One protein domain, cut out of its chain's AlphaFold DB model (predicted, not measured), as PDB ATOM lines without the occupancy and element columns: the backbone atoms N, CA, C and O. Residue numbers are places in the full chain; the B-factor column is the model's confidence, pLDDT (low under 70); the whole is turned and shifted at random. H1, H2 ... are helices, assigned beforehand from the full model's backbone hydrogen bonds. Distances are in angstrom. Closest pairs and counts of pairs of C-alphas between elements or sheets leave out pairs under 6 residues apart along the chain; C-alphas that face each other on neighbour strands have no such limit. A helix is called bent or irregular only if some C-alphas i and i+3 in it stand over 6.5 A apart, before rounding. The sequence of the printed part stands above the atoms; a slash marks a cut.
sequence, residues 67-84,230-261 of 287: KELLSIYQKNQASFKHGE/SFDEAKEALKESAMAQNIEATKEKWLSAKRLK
ATOM      1  N   LYS A  67       1.291   3.712 -55.648       94.81
ATOM      2  CA  LYS A  67       0.615   5.000 -55.839       94.81
ATOM      3  C   LYS A  67       0.077   5.570 -54.522       94.81
ATOM      4  O   LYS A  67       0.174   6.774 -54.290       94.81
ATOM      5  N   GLU A  68      -0.495   4.727 -53.666       92.69
ATOM      6  CA  GLU A  68      -0.972   5.133 -52.339       92.69
ATOM      7  C   GLU A  68       0.201   5.474 -51.420       92.69
ATOM      8  O   GLU A  68       0.176   6.523 -50.777       92.69
ATOM      9  N   LEU A  69       1.259   4.658 -51.424       94.25
ATOM     10  CA  LEU A  69       2.484   4.924 -50.667       94.25
ATOM     11  C   LEU A  69       3.148   6.230 -51.110       94.25
ATOM     12  O   LEU A  69       3.553   7.024 -50.265       94.25
ATOM     13  N   LEU A  70       3.201   6.497 -52.417       95.25
ATOM     14  CA  LEU A  70       3.734   7.747 -52.949       95.25
ATOM     15  C   LEU A  70       2.891   8.946 -52.501       95.25
ATOM     16  O   LEU A  70       3.442   9.985 -52.147       95.25
ATOM     17  N   SER A  71       1.562   8.806 -52.451       95.00
ATOM     18  CA  SER A  71       0.688   9.860 -51.928       95.00
ATOM     19  C   SER A  71       0.914  10.107 -50.433       95.00
ATOM     20  O   SER A  71       0.961  11.265 -50.015       95.00
ATOM     21  N   ILE A  72       1.090   9.049 -49.634       93.06
ATOM     22  CA  ILE A  72       1.433   9.157 -48.206       93.06
ATOM     23  C   ILE A  72       2.781   9.867 -48.040       93.06
ATOM     24  O   ILE A  72       2.883  10.812 -47.258       93.06
ATOM     25  N   TYR A  73       3.792   9.467 -48.815       94.12
ATOM     26  CA  TYR A  73       5.117  10.083 -48.812       94.12
ATOM     27  C   TYR A  73       5.055  11.579 -49.150       94.12
ATOM     28  O   TYR A  73       5.571  12.410 -48.408       94.12
ATOM     29  N   GLN A  74       4.362  11.941 -50.234       94.12
ATOM     30  CA  GLN A  74       4.229  13.332 -50.677       94.12
ATOM     31  C   GLN A  74       3.500  14.207 -49.651       94.12
ATOM     32  O   GLN A  74       3.932  15.329 -49.391       94.12
ATOM     33  N   LYS A  75       2.424  13.697 -49.036       95.00
ATOM     34  CA  LYS A  75       1.673  14.415 -47.990       95.00
ATOM     35  C   LYS A  75       2.498  14.651 -46.727       95.00
ATOM     36  O   LYS A  75       2.293  15.656 -46.056       95.00
ATOM     37  N   ASN A  76       3.439  13.755 -46.436       93.00
ATOM     38  CA  ASN A  76       4.258  13.784 -45.229       93.00
ATOM     39  C   ASN A  76       5.730  14.108 -45.525       93.00
ATOM     40  O   ASN A  76       6.603  13.724 -44.758       93.00
ATOM     41  N   GLN A  77       6.042  14.842 -46.600       90.00
ATOM     42  CA  GLN A  77       7.433  15.113 -47.006       90.00
ATOM     43  C   GLN A  77       8.325  15.661 -45.879       90.00
ATOM     44  O   GLN A  77       9.520  15.381 -45.840       90.00
ATOM     45  N   ALA A  78       7.751  16.430 -44.951       91.31
ATOM     46  CA  ALA A  78       8.474  16.963 -43.805       91.31
ATOM     47  C   ALA A  78       9.016  15.871 -42.865       91.31
ATOM     48  O   ALA A  78      10.103  16.054 -42.331       91.31
ATOM     49  N   SER A  79       8.318  14.741 -42.694       88.81
ATOM     50  CA  SER A  79       8.768  13.643 -41.822       88.81
ATOM     51  C   SER A  79       9.899  12.810 -42.422       88.81
ATOM     52  O   SER A  79      10.483  11.995 -41.720       88.81
ATOM     53  N   PHE A  80      10.192  12.987 -43.713       90.50
ATOM     54  CA  PHE A  80      11.314  12.328 -44.388       90.50
ATOM     55  C   PHE A  80      12.551  13.216 -44.459       90.50
ATOM     56  O   PHE A  80      13.587  12.776 -44.951       90.50
ATOM     57  N   LYS A  81      12.459  14.463 -43.985       91.06
ATOM     58  CA  LYS A  81      13.637  15.302 -43.802       91.06
ATOM     59  C   LYS A  81      14.401  14.806 -42.589       91.06
ATOM     60  O   LYS A  81      13.812  14.605 -41.530       91.06
ATOM     61  N   HIS A  82      15.706  14.665 -42.735       88.69
ATOM     62  CA  HIS A  82      16.593  14.304 -41.642       88.69
ATOM     63  C   HIS A  82      17.768  15.275 -41.571       88.69
ATOM     64  O   HIS A  82      18.195  15.858 -42.577       88.69
ATOM     65  N   GLY A  83      18.272  15.454 -40.351       90.62
ATOM     66  CA  GLY A  83      19.489  16.199 -40.097       90.62
ATOM     67  C   GLY A  83      20.721  15.486 -40.643       90.62
ATOM     68  O   GLY A  83      20.663  14.401 -41.229       90.62
ATOM     69  N   GLU A  84      21.864  16.132 -40.449       94.12
ATOM     70  CA  GLU A  84      23.145  15.466 -40.614       94.12
ATOM     71  C   GLU A  84      23.323  14.467 -39.467       94.12
ATOM     72  O   GLU A  84      23.106  14.823 -38.307       94.12
ATOM     73  N   SER A 230      14.549   9.390 -49.788       94.31
ATOM     74  CA  SER A 230      13.820   9.248 -51.048       94.31
ATOM     75  C   SER A 230      12.591   8.347 -50.884       94.31
ATOM     76  O   SER A 230      12.486   7.577 -49.927       94.31
ATOM     77  N   PHE A 231      11.645   8.423 -51.826       94.88
ATOM     78  CA  PHE A 231      10.496   7.517 -51.808       94.88
ATOM     79  C   PHE A 231      10.937   6.051 -51.855       94.88
ATOM     80  O   PHE A 231      10.410   5.252 -51.093       94.88
ATOM     81  N   ASP A 232      11.925   5.715 -52.687       94.94
ATOM     82  CA  ASP A 232      12.407   4.339 -52.843       94.94
ATOM     83  C   ASP A 232      13.015   3.791 -51.544       94.94
ATOM     84  O   ASP A 232      12.721   2.662 -51.158       94.94
ATOM     85  N   GLU A 233      13.790   4.607 -50.820       91.31
ATOM     86  CA  GLU A 233      14.341   4.244 -49.506       91.31
ATOM     87  C   GLU A 233      13.252   4.135 -48.429       91.31
ATOM     88  O   GLU A 233      13.304   3.256 -47.570       91.31
ATOM     89  N   ALA A 234      12.248   5.014 -48.470       94.12
ATOM     90  CA  ALA A 234      11.160   5.035 -47.497       94.12
ATOM     91  C   ALA A 234      10.064   3.994 -47.781       94.12
ATOM     92  O   ALA A 234       9.245   3.724 -46.904       94.12
ATOM     93  N   LYS A 235      10.010   3.426 -48.991       94.25
ATOM     94  CA  LYS A 235       8.873   2.648 -49.501       94.25
ATOM     95  C   LYS A 235       8.523   1.452 -48.627       94.25
ATOM     96  O   LYS A 235       7.361   1.298 -48.260       94.25
ATOM     97  N   GLU A 236       9.505   0.619 -48.291       93.12
ATOM     98  CA  GLU A 236       9.253  -0.586 -47.490       93.12
ATOM     99  C   GLU A 236       8.841  -0.224 -46.059       93.12
ATOM    100  O   GLU A 236       7.838  -0.736 -45.569       93.12
ATOM    101  N   ALA A 237       9.510   0.747 -45.432       90.94
ATOM    102  CA  ALA A 237       9.132   1.230 -44.102       90.94
ATOM    103  C   ALA A 237       7.720   1.850 -44.087       90.94
ATOM    104  O   ALA A 237       6.933   1.613 -43.169       90.94
ATOM    105  N   LEU A 238       7.364   2.613 -45.127       92.88
ATOM    106  CA  LEU A 238       6.023   3.172 -45.310       92.88
ATOM    107  C   LEU A 238       4.975   2.083 -45.492       92.88
ATOM    108  O   LEU A 238       3.889   2.180 -44.924       92.88
ATOM    109  N   LYS A 239       5.293   1.054 -46.276       91.88
ATOM    110  CA  LYS A 239       4.416  -0.085 -46.517       91.88
ATOM    111  C   LYS A 239       4.156  -0.848 -45.226       91.88
ATOM    112  O   LYS A 239       2.996  -1.045 -44.880       91.88
ATOM    113  N   GLU A 240       5.202  -1.196 -44.483       88.94
ATOM    114  CA  GLU A 240       5.079  -1.862 -43.184       88.94
ATOM    115  C   GLU A 240       4.274  -1.022 -42.186       88.94
ATOM    116  O   GLU A 240       3.340  -1.530 -41.563       88.94
ATOM    117  N   SER A 241       4.572   0.277 -42.084       88.31
ATOM    118  CA  SER A 241       3.850   1.197 -41.202       88.31
ATOM    119  C   SER A 241       2.370   1.312 -41.576       88.31
ATOM    120  O   SER A 241       1.497   1.176 -40.720       88.31
ATOM    121  N   ALA A 242       2.061   1.484 -42.864       87.44
ATOM    122  CA  ALA A 242       0.689   1.582 -43.346       87.44
ATOM    123  C   ALA A 242      -0.081   0.268 -43.159       87.44
ATOM    124  O   ALA A 242      -1.260   0.286 -42.809       87.44
ATOM    125  N   MET A 243       0.574  -0.880 -43.344       85.75
ATOM    126  CA  MET A 243      -0.020  -2.186 -43.058       85.75
ATOM    127  C   MET A 243      -0.332  -2.332 -41.574       85.75
ATOM    128  O   MET A 243      -1.445  -2.730 -41.247       85.75
ATOM    129  N   ALA A 244       0.607  -1.963 -40.696       82.56
ATOM    130  CA  ALA A 244       0.438  -2.018 -39.248       82.56
ATOM    131  C   ALA A 244      -0.698  -1.104 -38.758       82.56
ATOM    132  O   ALA A 244      -1.529  -1.529 -37.957       82.56
ATOM    133  N   GLN A 245      -0.784   0.122 -39.282       80.94
ATOM    134  CA  GLN A 245      -1.850   1.074 -38.949       80.94
ATOM    135  C   GLN A 245      -3.226   0.619 -39.458       80.94
ATOM    136  O   GLN A 245      -4.243   0.875 -38.816       80.94
ATOM    137  N   ASN A 246      -3.265  -0.101 -40.582       79.12
ATOM    138  CA  ASN A 246      -4.508  -0.547 -41.202       79.12
ATOM    139  C   ASN A 246      -4.959  -1.948 -40.767       79.12
ATOM    140  O   ASN A 246      -5.963  -2.418 -41.302       79.12
ATOM    141  N   ILE A 247      -4.291  -2.626 -39.822       79.62
ATOM    142  CA  ILE A 247      -4.673  -3.993 -39.407       79.62
ATOM    143  C   ILE A 247      -6.130  -4.046 -38.928       79.62
ATOM    144  O   ILE A 247      -6.881  -4.911 -39.380       79.62
ATOM    145  N   GLU A 248      -6.558  -3.116 -38.068       79.00
ATOM    146  CA  GLU A 248      -7.921  -3.140 -37.516       79.00
ATOM    147  C   GLU A 248      -8.975  -2.811 -38.585       79.00
ATOM    148  O   GLU A 248      -9.965  -3.527 -38.731       79.00
ATOM    149  N   ALA A 249      -8.727  -1.798 -39.421       81.00
ATOM    150  CA  ALA A 249      -9.612  -1.465 -40.539       81.00
ATOM    151  C   ALA A 249      -9.708  -2.616 -41.561       81.00
ATOM    152  O   ALA A 249     -10.786  -2.935 -42.068       81.00
ATOM    153  N   THR A 250      -8.583  -3.280 -41.833       80.19
ATOM    154  CA  THR A 250      -8.498  -4.440 -42.727       80.19
ATOM    155  C   THR A 250      -9.265  -5.629 -42.156       80.19
ATOM    156  O   THR A 250     -10.016  -6.284 -42.882       80.19
ATOM    157  N   LYS A 251      -9.138  -5.880 -40.848       83.12
ATOM    158  CA  LYS A 251      -9.893  -6.905 -40.122       83.12
ATOM    159  C   LYS A 251     -11.397  -6.661 -40.203       83.12
ATOM    160  O   LYS A 251     -12.125  -7.579 -40.581       83.12
ATOM    161  N   GLU A 252     -11.863  -5.447 -39.914       83.88
ATOM    162  CA  GLU A 252     -13.289  -5.098 -39.977       83.88
ATOM    163  C   GLU A 252     -13.858  -5.230 -41.394       83.88
ATOM    164  O   GLU A 252     -14.922  -5.830 -41.599       83.88
ATOM    165  N   LYS A 253     -13.119  -4.760 -42.405       82.75
ATOM    166  CA  LYS A 253     -13.499  -4.908 -43.816       82.75
ATOM    167  C   LYS A 253     -13.587  -6.381 -44.225       82.75
ATOM    168  O   LYS A 253     -14.567  -6.795 -44.851       82.75
ATOM    169  N   TRP A 254     -12.596  -7.185 -43.844       85.06
ATOM    170  CA  TRP A 254     -12.566  -8.619 -44.126       85.06
ATOM    171  C   TRP A 254     -13.712  -9.367 -43.428       85.06
ATOM    172  O   TRP A 254     -14.405 -10.171 -44.059       85.06
ATOM    173  N   LEU A 255     -13.964  -9.068 -42.147       84.75
ATOM    174  CA  LEU A 255     -15.062  -9.645 -41.367       84.75
ATOM    175  C   LEU A 255     -16.418  -9.309 -41.978       84.75
ATOM    176  O   LEU A 255     -17.245 -10.204 -42.144       84.75
ATOM    177  N   SER A 256     -16.635  -8.049 -42.351       84.25
ATOM    178  CA  SER A 256     -17.872  -7.594 -42.991       84.25
ATOM    179  C   SER A 256     -18.123  -8.332 -44.310       84.25
ATOM    180  O   SER A 256     -19.202  -8.891 -44.513       84.25
ATOM    181  N   ALA A 257     -17.102  -8.449 -45.165       83.75
ATOM    182  CA  ALA A 257     -17.206  -9.175 -46.429       83.75
ATOM    183  C   ALA A 257     -17.494 -10.678 -46.240       83.75
ATOM    184  O   ALA A 257     -18.268 -11.265 -46.999       83.75
ATOM    185  N   LYS A 258     -16.898 -11.316 -45.223       84.75
ATOM    186  CA  LYS A 258     -17.134 -12.736 -44.910       84.75
ATOM    187  C   LYS A 258     -18.500 -12.969 -44.263       84.75
ATOM    188  O   LYS A 258     -19.141 -13.963 -44.602       84.75
ATOM    189  N   ARG A 259     -18.974 -12.070 -43.390       82.50
ATOM    190  CA  ARG A 259     -20.315 -12.135 -42.771       82.50
ATOM    191  C   ARG A 259     -21.414 -12.146 -43.833       82.50
ATOM    192  O   ARG A 259     -22.277 -13.010 -43.764       82.50
ATOM    193  N   LEU A 260     -21.321 -11.294 -44.858       82.25
ATOM    194  CA  LEU A 260     -22.293 -11.257 -45.967       82.25
ATOM    195  C   LEU A 260     -22.389 -12.573 -46.754       82.25
ATOM    196  O   LEU A 260     -23.430 -12.882 -47.320       82.25
ATOM    197  N   LYS A 261     -21.304 -13.353 -46.796       81.44
ATOM    198  CA  LYS A 261     -21.233 -14.630 -47.524       81.44
ATOM    199  C   LYS A 261     -21.476 -15.849 -46.633       81.44
ATOM    200  O   LYS A 261     -21.466 -16.972 -47.129       81.44
TER     201      LYS A 261
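Overview. This is residues 67 to 84 and 230 to 261 of the 287 residues of the protein "Foldase protein PrsA 3" of bacterium ADurb.Bin425 (UniProt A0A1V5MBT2). A long helical arm runs out from a small head. In the head H1 packs crosswise on H3, with the short H2 near both, while the end of H3 and the whole of H4, residues 243 to 261, stick out as the arm and make much of the length. The printed part has 50 residues, with four named helices in the order H1, H2, H3, H4 and no named strand, and its class is all helix. The whole is only just extended, close to loose, with a radius of gyration of the C-alphas of 14.9 A, and it spans 53 by 18 by 15 A.

Arrangement. The printed part begins with H1, residues 67 to 75, which a tight link of one residue joins to H2, residues 77 to 80. H1 and H2 are close but not clearly touching; their closest C-alphas, those of Tyr 73 and Phe 80, are 7.9 A apart. After the cut comes H3, residues 231 to 245. H1 and H3 touch, with the C-alphas of Leu 69 and Leu 238 the closest at 6.7 A, and their lines are about perpendicular, at 81 degrees. H2 and H3 are close but not clearly touching; their closest C-alphas, those of Phe 80 and Ala 234, are 7.9 A apart. A tight link of one residue joins H3 to H4, residues 247 to 260, and these two meet only through their link. H4 is apart from H1 and from H2. In H1 and H4 every O i to N i+4 pair is within hydrogen-bond range, in H3 9 of 11 are, and H2 is too short for such a pair.

Along the chain. H1 begins with C-alpha 67 at (0.615, 5.000, -55.839) and is 12.3 A long from first to last C-alpha. H2, four residues, measures 5.4 A. H3 begins with C-alpha 231 at (10.496, 7.517, -51.808) and measures 19.0 A; it is irregular, with C-alphas 233 and 236 7.3 A apart. H4 measures 20.2 A and ends with C-alpha 260 at (-22.293, -11.257, -45.967).

Size, cuts and confidence. The two C-alphas farthest apart are those of Glu 84 and Lys 261, at 54.1 A. Residues 243 to 261 stand free, of which 243 to 245 belong to H3 and 247 to 260 to H4; without them the body of 31 residues spans 28 by 16 by 14 A. Residues 85 to 229 are not printed, and C-alphas 84 and 230 are 15.3 A apart across this cut, which lies in the link from H2 to H3. Of the links that are printed whole, none is long. The mean pLDDT of the printed part is 88.6, and no printed residue is under 70; H4 has a mean of 83.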